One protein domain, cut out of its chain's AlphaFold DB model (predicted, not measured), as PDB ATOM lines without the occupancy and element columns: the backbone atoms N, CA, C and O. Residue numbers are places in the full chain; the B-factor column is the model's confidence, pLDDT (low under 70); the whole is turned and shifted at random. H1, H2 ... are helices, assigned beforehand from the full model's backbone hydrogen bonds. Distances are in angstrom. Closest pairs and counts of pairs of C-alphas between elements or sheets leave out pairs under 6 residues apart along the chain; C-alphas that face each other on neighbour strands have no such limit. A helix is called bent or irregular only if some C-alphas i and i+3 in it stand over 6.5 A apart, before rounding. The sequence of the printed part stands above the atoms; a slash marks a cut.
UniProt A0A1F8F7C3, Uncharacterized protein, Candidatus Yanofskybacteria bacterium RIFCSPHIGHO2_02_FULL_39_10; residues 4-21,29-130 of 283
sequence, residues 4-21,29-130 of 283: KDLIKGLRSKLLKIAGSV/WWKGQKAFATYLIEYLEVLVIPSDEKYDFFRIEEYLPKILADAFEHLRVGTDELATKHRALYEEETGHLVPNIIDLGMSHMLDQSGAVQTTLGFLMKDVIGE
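This is residues 4 to 21 and 29 to 130 of the 283 residues of an uncharacterized protein of Candidatus Yanofskybacteria bacterium RIFCSPHIGHO2_02_FULL_39_10 (UniProt A0A1F8F7C3). Helices H1, H2 and H4 stand side by side in a row, H2 in the middle; over one face H3 crosses H2, and H5 slants with its end on H1. Residues 50 to 57 stick out. The printed part has 120 residues, five named helices in order H1 to H5 and no named strand: all helix, compact, radius of gyration of the C-alphas 14.5 A, spans 44 by 32 by 27 A.

H1, residues 4 to 20, touches H2, residues 33 to 46, at a shallow tilt of 26 degrees, opposite ways; closest C-alphas Ile 7 and Ile 41, 6.0 A. H2, the hub, touches H4, residues 81 to 94, at 11 degrees; closest C-alphas Ala 35 and Tyr 90, 5.4 A. H3, residues 60 to 77, touches H2 with residues 68 to 75 alone; closest C-alphas Leu 40 and Ala 71, 6.4 A. H5, residues 110 to 128, touches H1 with residues 123 to 128 alone; closest C-alphas Gly 9 and Val 127, 5.3 A. Every O i to N i+4 pair is within hydrogen-bond range except in H3, 12 of 14.

H1 begins at C-alpha 4 (102.038, 57.588, 7.567); H5, 26.6 A long, ends at C-alpha 128 (108.763, 67.275, 11.005). H3 is irregular: C-alphas 62 and 65 are 7.5 A apart.

Residues 22 to 28 are cut out, leaving 11.5 A between C-alphas 21 and 29. Links H2 to H3 and H4 to H5 are long. Thirty residues, among them 49 to 58, have pLDDT under 70.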
ATOM      1  N   LYS A   4     101.548  58.763   6.823       81.25
ATOM      2  CA  LYS A   4     102.038  57.588   7.567       81.25
ATOM      3  C   LYS A   4     103.286  57.902   8.397       81.25
ATOM      4  O   LYS A   4     103.389  57.437   9.531       81.25
ATOM      5  N   ASP A   5     104.196  58.712   7.862       82.19
ATOM      6  CA  ASP A   5     105.423  59.117   8.553       82.19
ATOM      7  C   ASP A   5     105.117  60.087   9.696       82.19
ATOM      8  O   ASP A   5     105.657  59.923  10.789       82.19
ATOM      9  N   LEU A   6     104.173  61.014   9.489       80.25
ATOM     10  CA  LEU A   6     103.662  61.897  10.538       80.25
ATOM     11  C   LEU A   6     103.076  61.090  11.704       80.25
ATOM     12  O   LEU A   6     103.471  61.286  12.851       80.25
ATOM     13  N   ILE A   7     102.172  60.145  11.414       82.06
ATOM     14  CA  ILE A   7     101.564  59.269  12.428       82.06
ATOM     15  C   ILE A   7     102.651  58.491  13.183       82.06
ATOM     16  O   ILE A   7     102.628  58.418  14.413       82.06
ATOM     17  N   LYS A   8     103.632  57.931  12.466       85.19
ATOM     18  CA  LYS A   8     104.758  57.203  13.066       85.19
ATOM     19  C   LYS A   8     105.599  58.105  13.975       85.19
ATOM     20  O   LYS A   8     105.956  57.688  15.080       85.19
ATOM     21  N   GLY A   9     105.893  59.328  13.539       82.81
ATOM     22  CA  GLY A   9     106.635  60.323  14.310       82.81
ATOM     23  C   GLY A   9     105.898  60.747  15.580       82.81
ATOM     24  O   GLY A   9     106.477  60.696  16.666       82.81
ATOM     25  N   LEU A  10     104.601  61.052  15.470       81.44
ATOM     26  CA  LEU A  10     103.737  61.387  16.608       81.44
ATOM     27  C   LEU A  10     103.664  60.243  17.623       81.44
ATOM     28  O   LEU A  10     103.879  60.463  18.815       81.44
ATOM     29  N   ARG A  11     103.455  59.002  17.161       83.12
ATOM     30  CA  ARG A  11     103.477  57.804  18.019       83.12
ATOM     31  C   ARG A  11     104.809  57.649  18.746       83.12
ATOM     32  O   ARG A  11     104.825  57.408  19.950       83.12
ATOM     33  N   SER A  12     105.927  57.820  18.039       83.81
ATOM     34  CA  SER A  12     107.261  57.733  18.641       83.81
ATOM     35  C   SER A  12     107.475  58.794  19.724       83.81
ATOM     36  O   SER A  12     107.991  58.479  20.796       83.81
ATOM     37  N   LYS A  13     107.046  60.038  19.480       78.94
ATOM     38  CA  LYS A  13     107.142  61.129  20.459       78.94
ATOM     39  C   LYS A  13     106.256  60.876  21.676       78.94
ATOM     40  O   LYS A  13     106.753  60.982  22.793       78.94
ATOM     41  N   LEU A  14     105.007  60.448  21.489       72.44
ATOM     42  CA  LEU A  14     104.123  60.098  22.604       72.44
ATOM     43  C   LEU A  14     104.652  58.941  23.448       72.44
ATOM     44  O   LEU A  14     104.559  59.003  24.669       72.44
ATOM     45  N   LEU A  15     105.253  57.920  22.832       68.56
ATOM     46  CA  LEU A  15     105.890  56.819  23.562       68.56
ATOM     47  C   LEU A  15     107.097  57.290  24.379       68.56
ATOM     48  O   LEU A  15     107.260  56.869  25.520       68.56
ATOM     49  N   LYS A  16     107.923  58.192  23.832       68.06
ATOM     50  CA  LYS A  16     109.051  58.791  24.567       68.06
ATOM     51  C   LYS A  16     108.573  59.637  25.746       68.06
ATOM     52  O   LYS A  16     109.133  59.526  26.832       68.06
ATOM     53  N   ILE A  17     107.518  60.427  25.549       61.50
ATOM     54  CA  ILE A  17     106.902  61.230  26.610       61.50
ATOM     55  C   ILE A  17     106.312  60.305  27.683       61.50
ATOM     56  O   ILE A  17     106.645  60.455  28.851       61.50
ATOM     57  N   ALA A  18     105.536  59.284  27.304       52.62
ATOM     58  CA  ALA A  18     104.963  58.306  28.232       52.62
ATOM     59  C   ALA A  18     106.028  57.488  28.991       52.62
ATOM     60  O   ALA A  18     105.823  57.163  30.157       52.62
ATOM     61  N   GLY A  19     107.171  57.188  28.366       45.72
ATOM     62  CA  GLY A  19     108.306  56.525  29.014       45.72
ATOM     63  C   GLY A  19     109.073  57.427  29.989       45.72
ATOM     64  O   GLY A  19     109.559  56.945  31.008       45.72
ATOM     65  N   SER A  20     109.131  58.738  29.724       48.53
ATOM     66  CA  SER A  20     109.739  59.736  30.617       48.53
ATOM     67  C   SER A  20     108.886  60.040  31.855       48.53
ATOM     68  O   SER A  20     109.417  60.508  32.857       48.53
ATOM     69  N   VAL A  21     107.580  59.741  31.830       42.88
ATOM     70  CA  VAL A  21     106.653  59.931  32.968       42.88
ATOM     71  C   VAL A  21     106.995  59.027  34.167       42.88
ATOM     72  O   VAL A  21     106.580  59.317  35.286       42.88
ATOM     73  N   TRP A  29     103.105  70.289  32.766       45.69
ATOM     74  CA  TRP A  29     103.233  70.777  31.384       45.69
ATOM     75  C   TRP A  29     102.343  70.030  30.368       45.69
ATOM     76  O   TRP A  29     102.238  70.472  29.231       45.69
ATOM     77  N   TRP A  30     101.666  68.944  30.773       54.25
ATOM     78  CA  TRP A  30     100.943  68.026  29.867       54.25
ATOM     79  C   TRP A  30      99.503  67.675  30.295       54.25
ATOM     80  O   TRP A  30      99.045  66.556  30.064       54.25
ATOM     81  N   LYS A  31      98.766  68.590  30.936       64.81
ATOM     82  CA  LYS A  31      97.340  68.356  31.228       64.81
ATOM     83  C   LYS A  31      96.498  68.588  29.965       64.81
ATOM     84  O   LYS A  31      96.335  69.732  29.550       64.81
ATOM     85  N   GLY A  32      95.961  67.523  29.365       69.12
ATOM     86  CA  GLY A  32      95.100  67.581  28.176       69.12
ATOM     87  C   GLY A  32      95.830  67.462  26.830       69.12
ATOM     88  O   GLY A  32      95.261  66.948  25.865       69.12
ATOM     89  N   GLN A  33      97.113  67.833  26.736       72.75
ATOM     90  CA  GLN A  33      97.875  67.705  25.483       72.75
ATOM     91  C   GLN A  33      98.103  66.244  25.074       72.75
ATOM     92  O   GLN A  33      98.161  65.942  23.883       72.75
ATOM     93  N   LYS A  34      98.184  65.317  26.041       74.44
ATOM     94  CA  LYS A  34      98.252  63.876  25.765       74.44
ATOM     95  C   LYS A  34      96.941  63.374  25.160       74.44
ATOM     96  O   LYS A  34      96.977  62.739  24.107       74.44
ATOM     97  N   ALA A  35      95.808  63.691  25.794       80.00
ATOM     98  CA  ALA A  35      94.482  63.330  25.299       80.00
ATOM     99  C   ALA A  35      94.270  63.819  23.858       80.00
ATOM    100  O   ALA A  35      93.836  63.040  23.005       80.00
ATOM    101  N   PHE A  36      94.671  65.064  23.570       79.56
ATOM    102  CA  PHE A  36      94.623  65.610  22.218       79.56
ATOM    103  C   PHE A  36      95.576  64.898  21.250       79.56
ATOM    104  O   PHE A  36      95.172  64.539  20.152       79.56
ATOM    105  N   ALA A  37      96.836  64.671  21.619       79.81
ATOM    106  CA  ALA A  37      97.801  64.061  20.709       79.81
ATOM    107  C   ALA A  37      97.445  62.605  20.353       79.81
ATOM    108  O   ALA A  37      97.644  62.188  19.212       79.81
ATOM    109  N   THR A  38      96.883  61.837  21.296       84.44
ATOM    110  CA  THR A  38      96.328  60.505  21.003       84.44
ATOM    111  C   THR A  38      95.133  60.608  20.062       84.44
ATOM    112  O   THR A  38      95.092  59.902  19.057       84.44
ATOM    113  N   TYR A  39      94.213  61.535  20.337       88.44
ATOM    114  CA  TYR A  39      93.078  61.792  19.462       88.44
ATOM    115  C   TYR A  39      93.513  62.194  18.043       88.44
ATOM    116  O   TYR A  39      92.985  61.665  17.073       88.44
ATOM    117  N   LEU A  40      94.514  63.068  17.900       86.88
ATOM    118  CA  LEU A  40      95.034  63.508  16.606       86.88
ATOM    119  C   LEU A  40      95.561  62.332  15.777       86.88
ATOM    120  O   LEU A  40      95.362  62.303  14.566       86.88
ATOM    121  N   ILE A  41      96.220  61.357  16.406       86.75
ATOM    122  CA  ILE A  41      96.678  60.147  15.712       86.75
ATOM    123  C   ILE A  41      95.484  59.362  15.168       86.75
ATOM    124  O   ILE A  41      95.470  59.056  13.979       86.75
ATOM    125  N   GLU A  42      94.491  59.074  16.010       89.56
ATOM    126  CA  GLU A  42      93.300  58.312  15.610       89.56
ATOM    127  C   GLU A  42      92.489  59.072  14.541       89.56
ATOM    128  O   GLU A  42      92.061  58.485  13.548       89.56
ATOM    129  N   TYR A  43      92.387  60.400  14.664       88.31
ATOM    130  CA  TYR A  43      91.785  61.285  13.666       88.31
ATOM    131  C   TYR A  43      92.511  61.203  12.314       88.31
ATOM    132  O   TYR A  43      91.882  61.027  11.274       88.31
ATOM    133  N   LEU A  44      93.848  61.272  12.302       85.50
ATOM    134  CA  LEU A  44      94.650  61.154  11.078       85.50
ATOM    135  C   LEU A  44      94.549  59.762  10.435       85.50
ATOM    136  O   LEU A  44      94.675  59.638   9.211       85.50
ATOM    137  N   GLU A  45      94.344  58.709  11.225       86.38
ATOM    138  CA  GLU A  45      94.153  57.350  10.712       86.38
ATOM    139  C   GLU A  45      92.850  57.227   9.923       86.38
ATOM    140  O   GLU A  45      92.875  56.686   8.815       86.38
ATOM    141  N   VAL A  46      91.759  57.802  10.435       86.31
ATOM    142  CA  VAL A  46      90.447  57.785   9.770       86.31
ATOM    143  C   VAL A  46      90.278  58.882   8.718       86.31
ATOM    144  O   VAL A  46      89.405  58.765   7.860       86.31
ATOM    145  N   LEU A  47      91.118  59.925   8.732       82.94
ATOM    146  CA  LEU A  47      91.079  61.009   7.753       82.94
ATOM    147  C   LEU A  47      91.344  60.472   6.338       82.94
ATOM    148  O   LEU A  47      92.483  60.142   5.970       82.94
ATOM    149  N   VAL A  48      90.281  60.406   5.535       77.38
ATOM    150  CA  VAL A  48      90.342  60.048   4.117       77.38
ATOM    151  C   VAL A  48      90.785  61.276   3.331       77.38
ATOM    152  O   VAL A  48      90.043  62.244   3.197       77.38
ATOM    153  N   ILE A  49      92.008  61.230   2.808       67.31
ATOM    154  CA  ILE A  49      92.513  62.218   1.852       67.31
ATOM    155  C   ILE A  49      92.275  61.611   0.462       67.31
ATOM    156  O   ILE A  49      92.801  60.521   0.219       67.31
ATOM    157  N   PRO A  50      91.456  62.231  -0.411       59.81
ATOM    158  CA  PRO A  50      91.187  61.707  -1.748       59.81
ATOM    159  C   PRO A  50      92.491  61.439  -2.502       59.81
ATOM    160  O   PRO A  50      93.346  62.311  -2.577       59.81
ATOM    161  N   SER A  51      92.642  60.236  -3.049       53.00
ATOM    162  CA  SER A  51      93.821  59.800  -3.804       53.00
ATOM    163  C   SER A  51      93.674  60.120  -5.297       53.00
ATOM    164  O   SER A  51      93.720  59.213  -6.127       53.00
ATOM    165  N   ASP A  52      93.378  61.373  -5.652       49.69
ATOM    166  CA  ASP A  52      93.467  61.789  -7.058       49.69
ATOM    167  C   ASP A  52      94.905  62.242  -7.390       49.69
ATOM    168  O   ASP A  52      95.702  62.533  -6.494       49.69
ATOM    169  N   GLU A  53      95.255  62.293  -8.679       46.81
ATOM    170  CA  GLU A  53      96.604  62.641  -9.161       46.81
ATOM    171  C   GLU A  53      97.109  64.032  -8.700       46.81
ATOM    172  O   GLU A  53      98.307  64.301  -8.797       46.81
ATOM    173  N   LYS A  54      96.254  64.917  -8.154       51.84
ATOM    174  CA  LYS A  54      96.674  66.174  -7.498       51.84
ATOM    175  C   LYS A  54      97.052  66.002  -6.024       51.84
ATOM    176  O   LYS A  54      97.767  66.855  -5.498       51.84
ATOM    177  N   TYR A  55      96.588  64.950  -5.353       50.88
ATOM    178  CA  TYR A  55      96.719  64.760  -3.903       50.88
ATOM    179  C   TYR A  55      97.683  63.630  -3.492       50.88
ATOM    180  O   TYR A  55      98.103  63.589  -2.337       50.88
ATOM    181  N   ASP A  56      98.112  62.761  -4.412       46.16
ATOM    182  CA  ASP A  56      99.007  61.622  -4.108       46.16
ATOM    183  C   ASP A  56     100.458  62.042  -3.740       46.16
ATOM    184  O   ASP A  56     101.208  61.298  -3.106       46.16
ATOM    185  N   PHE A  57     100.843  63.287  -4.054       51.69
ATOM    186  CA  PHE A  57     102.152  63.887  -3.734       51.69
ATOM    187  C   PHE A  57     102.155  64.782  -2.482       51.69
ATOM    188  O   PHE A  57     103.137  65.483  -2.226       51.69
ATOM    189  N   PHE A  58     101.073  64.808  -1.697       58.84
ATOM    190  CA  PHE A  58     100.923  65.777  -0.610       58.84
ATOM    191  C   PHE A  58     102.005  65.646   0.471       58.84
ATOM    192  O   PHE A  58     102.045  64.686   1.250       58.84
ATOM    193  N   ARG A  59     102.833  66.690   0.579       70.00
ATOM    194  CA  ARG A  59     103.508  67.054   1.825       70.00
ATOM    195  C   ARG A  59     102.433  67.517   2.804       70.00
ATOM    196  O   ARG A  59     101.928  68.631   2.689       70.00
ATOM    197  N   ILE A  60     102.039  66.646   3.735       76.38
ATOM    198  CA  ILE A  60     100.977  66.949   4.709       76.38
ATOM    199  C   ILE A  60     101.303  68.192   5.547       76.38
ATOM    200  O   ILE A  60     100.387  68.850   6.031       76.38
ATOM    201  N   GLU A  61     102.591  68.529   5.679       77.81
ATOM    202  CA  GLU A  61     103.105  69.648   6.468       77.81
ATOM    203  C   GLU A  61     102.431  70.980   6.128       77.81
ATOM    204  O   GLU A  61     102.059  71.717   7.034       77.81
ATOM    205  N   GLU A  62     102.198  71.257   4.844       79.00
ATOM    206  CA  GLU A  62     101.590  72.513   4.371       79.00
ATOM    207  C   GLU A  62     100.117  72.665   4.798       79.00
ATOM    208  O   GLU A  62      99.566  73.764   4.823       79.00
ATOM    209  N   TYR A  63      99.469  71.556   5.154       81.94
ATOM    210  CA  TYR A  63      98.049  71.494   5.504       81.94
ATOM    211  C   TYR A  63      97.831  71.261   6.993       81.94
ATOM    212  O   TYR A  63      96.695  71.340   7.463       81.94
ATOM    213  N   LEU A  64      98.903  71.005   7.745       83.50
ATOM    214  CA  LEU A  64      98.836  70.735   9.173       83.50
ATOM    215  C   LEU A  64      98.103  71.812   9.967       83.50
ATOM    216  O   LEU A  64      97.284  71.411  10.787       83.50
ATOM    217  N   PRO A  65      98.288  73.129   9.737       86.00
ATOM    218  CA  PRO A  65      97.532  74.126  10.491       86.00
ATOM    219  C   PRO A  65      96.011  73.928  10.373       86.00
ATOM    220  O   PRO A  65      95.298  73.969  11.372       86.00
ATOM    221  N   LYS A  66      95.526  73.601   9.167       86.81
ATOM    222  CA  LYS A  66      94.104  73.325   8.905       86.81
ATOM    223  C   LYS A  66      93.659  72.000   9.517       86.81
ATOM    224  O   LYS A  66      92.661  71.962  10.219       86.81
ATOM    225  N   ILE A  67      94.433  70.933   9.314       86.69
ATOM    226  CA  ILE A  67      94.121  69.601   9.855       86.69
ATOM    227  C   ILE A  67      94.069  69.628  11.388       86.69
ATOM    228  O   ILE A  67      93.208  68.988  11.986       86.69
ATOM    229  N   LEU A  68      94.978  70.364  12.031       85.69
ATOM    230  CA  LEU A  68      94.994  70.539  13.480       85.69
ATOM    231  C   LEU A  68      93.763  71.306  13.957       85.69
ATOM    232  O   LEU A  68      93.140  70.886  14.929       85.69
ATOM    233  N   ALA A  69      93.390  72.386  13.269       85.19
ATOM    234  CA  ALA A  69      92.174  73.128  13.576       85.19
ATOM    235  C   ALA A  69      90.918  72.253  13.445       85.19
ATOM    236  O   ALA A  69      90.131  72.196  14.388       85.19
ATOM    237  N   ASP A  70      90.785  71.503  12.347       88.38
ATOM    238  CA  ASP A  70      89.667  70.578  12.117       88.38
ATOM    239  C   ASP A  70      89.612  69.493  13.200       88.38
ATOM    240  O   ASP A  70      88.553  69.206  13.758       88.38
ATOM    241  N   ALA A  71      90.765  68.915  13.553       88.81
ATOM    242  CA  ALA A  71      90.861  67.920  14.612       88.81
ATOM    243  C   ALA A  71      90.404  68.499  15.962       88.81
ATOM    244  O   ALA A  71      89.621  67.859  16.665       88.81
ATOM    245  N   PHE A  72      90.847  69.706  16.324       86.50
ATOM    246  CA  PHE A  72      90.425  70.368  17.563       86.50
ATOM    247  C   PHE A  72      88.944  70.706  17.581       86.50
ATOM    248  O   PHE A  72      88.276  70.490  18.594       86.50
ATOM    249  N   GLU A  73      88.421  71.234  16.478       87.50
ATOM    250  CA  GLU A  73      87.001  71.527  16.363       87.50
ATOM    251  C   GLU A  73      86.184  70.243  16.514       87.50
ATOM    252  O   GLU A  73      85.271  70.190  17.339       87.50
ATOM    253  N   HIS A  74      86.575  69.175  15.822       90.88
ATOM    254  CA  HIS A  74      85.915  67.883  15.928       90.88
ATOM    255  C   HIS A  74      86.016  67.284  17.340       90.88
ATOM    256  O   HIS A  74      85.012  66.823  17.874       90.88
ATOM    257  N   LEU A  75      87.162  67.376  18.022       89.75
ATOM    258  CA  LEU A  75      87.279  66.949  19.422       89.75
ATOM    259  C   LEU A  75      86.302  67.718  20.331       89.75
ATOM    260  O   LEU A  75      85.681  67.140  21.228       89.75
ATOM    261  N   ARG A  76      86.153  69.023  20.085       87.44
ATOM    262  CA  ARG A  76      85.321  69.931  20.880       87.44
ATOM    263  C   ARG A  76      83.823  69.704  20.671       87.44
ATOM    264  O   ARG A  76      83.080  69.741  21.649       87.44
ATOM    265  N   VAL A  77      83.366  69.525  19.428       89.00
ATOM    266  CA  VAL A  77      81.922  69.509  19.096       89.00
ATOM    267  C   VAL A  77      81.415  68.235  18.430       89.00
ATOM    268  O   VAL A  77      80.201  68.076  18.316       89.00
ATOM    269  N   GLY A  78      82.301  67.336  18.005       89.75
ATOM    270  CA  GLY A  78      81.936  66.061  17.391       89.75
ATOM    271  C   GLY A  78      81.051  65.218  18.308       89.75
ATOM    272  O   GLY A  78      81.078  65.352  19.531       89.75
ATOM    273  N   THR A  79      80.219  64.361  17.734       92.50
ATOM    274  CA  THR A  79      79.266  63.532  18.498       92.50
ATOM    275  C   THR A  79      79.508  62.040  18.329       92.50
ATOM    276  O   THR A  79      78.778  61.230  18.889       92.50
ATOM    277  N   ASP A  80      80.507  61.665  17.540       93.12
ATOM    278  CA  ASP A  80      80.968  60.295  17.386       93.12
ATOM    279  C   ASP A  80      81.707  59.803  18.643       93.12
ATOM    280  O   ASP A  80      82.083  60.569  19.544       93.12
ATOM    281  N   GLU A  81      81.907  58.488  18.707       92.69
ATOM    282  CA  GLU A  81      82.531  57.822  19.852       92.69
ATOM    283  C   GLU A  81      83.974  58.288  20.082       92.69
ATOM    284  O   GLU A  81      84.378  58.465  21.235       92.69
ATOM    285  N   LEU A  82      84.733  58.536  19.007       89.88
ATOM    286  CA  LEU A  82      86.127  58.960  19.092       89.88
ATOM    287  C   LEU A  82      86.222  60.351  19.735       89.88
ATOM    288  O   LEU A  82      86.923  60.520  20.736       89.88
ATOM    289  N   ALA A  83      85.479  61.334  19.221       91.19
ATOM    290  CA  ALA A  83      85.466  62.681  19.788       91.19
ATOM    291  C   ALA A  83      84.962  62.701  21.241       91.19
ATOM    292  O   ALA A  83      85.556  63.357  22.098       91.19
ATOM    293  N   THR A  84      83.889  61.964  21.544       92.88
ATOM    294  CA  THR A  84      83.272  61.951  22.883       92.88
ATOM    295  C   THR A  84      84.211  61.358  23.935       92.88
ATOM    296  O   THR A  84      84.411  61.954  24.995       92.88
ATOM    297  N   LYS A  85      84.845  60.219  23.629       92.31
ATOM    298  CA  LYS A  85      85.809  59.551  24.512       92.31
ATOM    299  C   LYS A  85      86.997  60.455  24.836       92.31
ATOM    300  O   LYS A  85      87.363  60.608  25.999       92.31
ATOM    301  N   HIS A  86      87.612  61.055  23.817       89.88
ATOM    302  CA  HIS A  86      88.817  61.860  24.016       89.88
ATOM    303  C   HIS A  86      88.535  63.217  24.661       89.88
ATOM    304  O   HIS A  86      89.377  63.715  25.409       89.88
ATOM    305  N   ARG A  87      87.344  63.791  24.446       90.75
ATOM    306  CA  ARG A  87      86.912  64.996  25.161       90.75
ATOM    307  C   ARG A  87      86.747  64.731  26.651       90.75
ATOM    308  O   ARG A  87      87.257  65.510  27.448       90.75
ATOM    309  N   ALA A  88      86.114  63.617  27.023       89.94
ATOM    310  CA  ALA A  88      85.969  63.229  28.425       89.94
ATOM    311  C   ALA A  88      87.334  63.044  29.111       89.94
ATOM    312  O   ALA A  88      87.534  63.550  30.210       89.94
ATOM    313  N   LEU A  89      88.299  62.409  28.431       87.44
ATOM    314  CA  LEU A  89      89.674  62.278  28.934       87.44
ATOM    315  C   LEU A  89      90.353  63.639  29.132       87.44
ATOM    316  O   LEU A  89      90.994  63.869  30.154       87.44
ATOM    317  N   TYR A  90      90.209  64.556  28.170       86.00
ATOM    318  CA  TYR A  90      90.751  65.908  28.298       86.00
ATOM    319  C   TYR A  90      90.146  66.644  29.504       86.00
ATOM    320  O   TYR A  90      90.871  67.260  30.287       86.00
ATOM    321  N   GLU A  91      88.825  66.578  29.661       87.31
ATOM    322  CA  GLU A  91      88.094  67.236  30.748       87.31
ATOM    323  C   GLU A  91      88.445  66.641  32.119       87.31
ATOM    324  O   GLU A  91      88.593  67.389  33.084       87.31
ATOM    325  N   GLU A  92      88.662  65.326  32.203       86.31
ATOM    326  CA  GLU A  92      89.135  64.644  33.411       86.31
ATOM    327  C   GLU A  92      90.566  65.066  33.793       86.31
ATOM    328  O   GLU A  92      90.835  65.377  34.953       86.31
ATOM    329  N   GLU A  93      91.487  65.135  32.823       81.44
ATOM    330  CA  GLU A  93      92.888  65.511  33.065       81.44
ATOM    331  C   GLU A  93      93.055  66.995  33.441       81.44
ATOM    332  O   GLU A  93      93.943  67.356  34.228       81.44
ATOM    333  N   THR A  94      92.241  67.873  32.850       76.75
ATOM    334  CA  THR A  94      92.394  69.331  32.970       76.75
ATOM    335  C   THR A  94      91.433  69.972  33.963       76.75
ATOM    336  O   THR A  94      91.752  71.035  34.494       76.75
ATOM    337  N   GLY A  95      90.276  69.357  34.223       79.69
ATOM    338  CA  GLY A  95      89.154  69.990  34.920       79.69
ATOM    339  C   GLY A  95      88.449  71.072  34.090       79.69
ATOM    340  O   GLY A  95      87.697  71.876  34.646       79.69
ATOM    341  N   HIS A  96      88.710  71.138  32.780       79.62
ATOM    342  CA  HIS A  96      88.241  72.196  31.889       79.62
ATOM    343  C   HIS A  96      87.729  71.639  30.560       79.62
ATOM    344  O   HIS A  96      88.230  70.640  30.057       79.62
ATOM    345  N   LEU A  97      86.759  72.338  29.966       83.19
ATOM    346  CA  LEU A  97      86.268  72.033  28.622       83.19
ATOM    347  C   LEU A  97      87.390  72.192  27.586       83.19
ATOM    348  O   LEU A  97      88.272  73.040  27.742       83.19
ATOM    349  N   VAL A  98      87.318  71.422  26.496       82.44
ATOM    350  CA  VAL A  98      88.247  71.568  25.365       82.44
ATOM    351  C   VAL A  98      88.128  72.985  24.781       82.44
ATOM    352  O   VAL A  98      87.034  73.376  24.350       82.44
ATOM    353  N   PRO A  99      89.222  73.769  24.751       77.75
ATOM    354  CA  PRO A  99      89.175  75.137  24.267       77.75
ATOM    355  C   PRO A  99      89.029  75.189  22.744       77.75
ATOM    356  O   PRO A  99      89.353  74.244  22.023       77.75
ATOM    357  N   ASN A 100      88.554  76.326  22.238       77.19
ATOM    358  CA  ASN A 100      88.614  76.614  20.811       77.19
ATOM    359  C   ASN A 100      89.956  77.285  20.502       77.19
ATOM    360  O   ASN A 100      90.182  78.412  20.928       77.19
ATOM    361  N   ILE A 101      90.825  76.590  19.767       77.69
ATOM    362  CA  ILE A 101      92.186  77.059  19.480       77.69
ATOM    363  C   ILE A 101      92.277  78.036  18.297       77.69
ATOM    364  O   ILE A 101      93.362  78.547  18.057       77.69
ATOM    365  N   ILE A 102      91.193  78.279  17.553       76.38
ATOM    366  CA  ILE A 102      91.178  79.198  16.394       76.38
ATOM    367  C   ILE A 102      90.313  80.441  16.621       76.38
ATOM    368  O   ILE A 102      90.526  81.474  15.985       76.38
ATOM    369  N   ASP A 103      89.339  80.361  17.532       73.06
ATOM    370  CA  ASP A 103      88.489  81.494  17.873       73.06
ATOM    371  C   ASP A 103      88.921  82.164  19.166       73.06
ATOM    372  O   ASP A 103      89.118  81.544  20.212       73.06
ATOM    373  N   LEU A 104      88.933  83.487  19.110       68.62
ATOM    374  CA  LEU A 104      89.174  84.356  20.240       68.62
ATOM    375  C   LEU A 104      87.954  84.295  21.184       68.62
ATOM    376  O   LEU A 104      86.951  84.994  21.007       68.62
ATOM    377  N   GLY A 105      88.020  83.365  22.141       60.81
ATOM    378  CA  GLY A 105      86.979  83.072  23.128       60.81
ATOM    379  C   GLY A 105      87.032  83.941  24.392       60.81
ATOM    380  O   GLY A 105      87.889  84.808  24.552       60.81
ATOM    381  N   MET A 106      86.095  83.706  25.321       58.84
ATOM    382  CA  MET A 106      86.071  84.406  26.613       58.84
ATOM    383  C   MET A 106      87.249  83.974  27.513       58.84
ATOM    384  O   MET A 106      87.583  82.796  27.597       58.84
ATOM    385  N   SER A 107      87.823  84.947  28.224       53.69
ATOM    386  CA  SER A 107      89.184  85.036  28.782       53.69
ATOM    387  C   SER A 107      89.761  83.846  29.549       53.69
ATOM    388  O   SER A 107      90.974  83.766  29.661       53.69
ATOM    389  N   HIS A 108      88.948  82.925  30.066       53.09
ATOM    390  CA  HIS A 108      89.462  81.733  30.754       53.09
ATOM    391  C   HIS A 108      89.956  80.652  29.781       53.09
ATOM    392  O   HIS A 108      90.722  79.783  30.180       53.09
ATOM    393  N   MET A 109      89.557  80.718  28.505       56.56
ATOM    394  CA  MET A 109      90.020  79.785  27.474       56.56
ATOM    395  C   MET A 109      91.182  80.324  26.638       56.56
ATOM    396  O   MET A 109      91.781  79.548  25.906       56.56
ATOM    397  N   LEU A 110      91.526  81.616  26.725       62.53
ATOM    398  CA  LEU A 110      92.610  82.202  25.922       62.53
ATOM    399  C   LEU A 110      93.983  81.672  26.346       62.53
ATOM    400  O   LEU A 110      94.715  81.160  25.505       62.53
ATOM    401  N   ASP A 111      94.286  81.690  27.647       66.00
ATOM    402  CA  ASP A 111      95.556  81.166  28.171       66.00
ATOM    403  C   ASP A 111      95.689  79.654  27.925       66.00
ATOM    404  O   ASP A 111      96.757  79.156  27.570       66.00
ATOM    405  N   GLN A 112      94.578  78.919  28.056       67.06
ATOM    406  CA  GLN A 112      94.528  77.481  27.776       67.06
ATOM    407  C   GLN A 112      94.731  77.191  26.287       67.06
ATOM    408  O   GLN A 112      95.503  76.302  25.938       67.06
ATOM    409  N   SER A 113      94.094  77.970  25.409       71.12
ATOM    410  CA  SER A 113      94.279  77.858  23.959       71.12
ATOM    411  C   SER A 113      95.725  78.145  23.575       71.12
ATOM    412  O   SER A 113      96.316  77.347  22.857       71.12
ATOM    413  N   GLY A 114      96.330  79.211  24.111       72.94
ATOM    414  CA  GLY A 114      97.725  79.562  23.837       72.94
ATOM    415  C   GLY A 114      98.712  78.488  24.294       72.94
ATOM    416  O   GLY A 114      99.627  78.124  23.549       72.94
ATOM    417  N   ALA A 115      98.503  77.908  25.480       71.31
ATOM    418  CA  ALA A 115      99.338  76.812  25.970       71.31
ATOM    419  C   ALA A 115      99.231  75.568  25.070       71.31
ATOM    420  O   ALA A 115     100.241  74.933  24.745       71.31
ATOM    421  N   VAL A 116      98.015  75.240  24.628       72.50
ATOM    422  CA  VAL A 116      97.759  74.125  23.713       72.50
ATOM    423  C   VAL A 116      98.417  74.377  22.352       72.50
ATOM    424  O   VAL A 116      99.205  73.542  21.915       72.50
ATOM    425  N   GLN A 117      98.192  75.536  21.728       75.44
ATOM    426  CA  GLN A 117      98.798  75.936  20.449       75.44
ATOM    427  C   GLN A 117     100.330  75.857  20.484       75.44
ATOM    428  O   GLN A 117     100.933  75.213  19.629       75.44
ATOM    429  N   THR A 118     100.951  76.439  21.515       75.75
ATOM    430  CA  THR A 118     102.410  76.414  21.714       75.75
ATOM    431  C   THR A 118     102.929  74.978  21.787       75.75
ATOM    432  O   THR A 118     103.888  74.613  21.106       75.75
ATOM    433  N   THR A 119     102.261  74.123  22.569       73.50
ATOM    434  CA  THR A 119     102.670  72.718  22.710       73.50
ATOM    435  C   THR A 119     102.569  71.964  21.382       73.50
ATOM    436  O   THR A 119     103.440  71.157  21.059       73.50
ATOM    437  N   LEU A 120     101.533  72.240  20.587       75.06
ATOM    438  CA  LEU A 120     101.363  71.646  19.260       75.06
ATOM    439  C   LEU A 120     102.432  72.112  18.284       75.06
ATOM    440  O   LEU A 120     102.989  71.277  17.576       75.06
ATOM    441  N   GLY A 121     102.740  73.410  18.265       79.50
ATOM    442  CA  GLY A 121     103.803  73.976  17.438       79.50
ATOM    443  C   GLY A 121     105.135  73.275  17.696       79.50
ATOM    444  O   GLY A 121     105.765  72.777  16.759       79.50
ATOM    445  N   PHE A 122     105.508  73.124  18.972       80.56
ATOM    446  CA  PHE A 122     106.709  72.381  19.359       80.56
ATOM    447  C   PHE A 122     106.650  70.908  18.962       80.56
ATOM    448  O   PHE A 122     107.612  70.404  18.386       80.56
ATOM    449  N   LEU A 123     105.532  70.218  19.212       79.50
ATOM    450  CA  LEU A 123     105.375  68.810  18.843       79.50
ATOM    451  C   LEU A 123     105.518  68.600  17.328       79.50
ATOM    452  O   LEU A 123     106.188  67.659  16.902       79.50
ATOM    453  N   MET A 124     104.911  69.464  16.515       83.06
ATOM    454  CA  MET A 124     104.968  69.361  15.056       83.06
ATOM    455  C   MET A 124     106.364  69.660  14.529       83.06
ATOM    456  O   MET A 124     106.888  68.872  13.743       83.06
ATOM    457  N   LYS A 125     107.011  70.724  15.013       85.00
ATOM    458  CA  LYS A 125     108.417  71.029  14.710       85.00
ATOM    459  C   LYS A 125     109.332  69.850  15.007       85.00
ATOM    460  O   LYS A 125     110.182  69.504  14.196       85.00
ATOM    461  N   ASP A 126     109.119  69.198  16.140       83.31
ATOM    462  CA  ASP A 126     109.895  68.045  16.580       83.31
ATOM    463  C   ASP A 126     109.697  66.786  15.727       83.31
ATOM    464  O   ASP A 126     110.605  65.957  15.634       83.31
ATOM    465  N   VAL A 127     108.495  66.590  15.178       83.38
ATOM    466  CA  VAL A 127     108.163  65.441  14.325       83.38
ATOM    467  C   VAL A 127     108.613  65.672  12.886       83.38
ATOM    468  O   VAL A 127     109.108  64.746  12.249       83.38
ATOM    469  N   ILE A 128     108.452  66.894  12.387       83.62
ATOM    470  CA  ILE A 128     108.763  67.275  11.005       83.62
ATOM    471  C   ILE A 128     110.253  67.582  10.841       83.62
ATOM    472  O   ILE A 128     110.828  67.312   9.792       83.62
ATOM    473  N   GLY A 129     110.889  68.127  11.880       83.56
ATOM    474  CA  GLY A 129     112.274  68.596  11.844       83.56
ATOM    475  C   GLY A 129     112.451  69.973  11.197       83.56
ATOM    476  O   GLY A 129     113.584  70.385  10.960       83.56
ATOM    477  N   GLU A 130     111.363  70.697  10.920       83.88
ATOM    478  CA  GLU A 130     111.392  72.014  10.279       83.88
ATOM    479  C   GLU A 130     110.815  73.079  11.225       83.88
ATOM    480  O   GLU A 130     109.739  72.904  11.790       83.88
TER     481      GLU A 130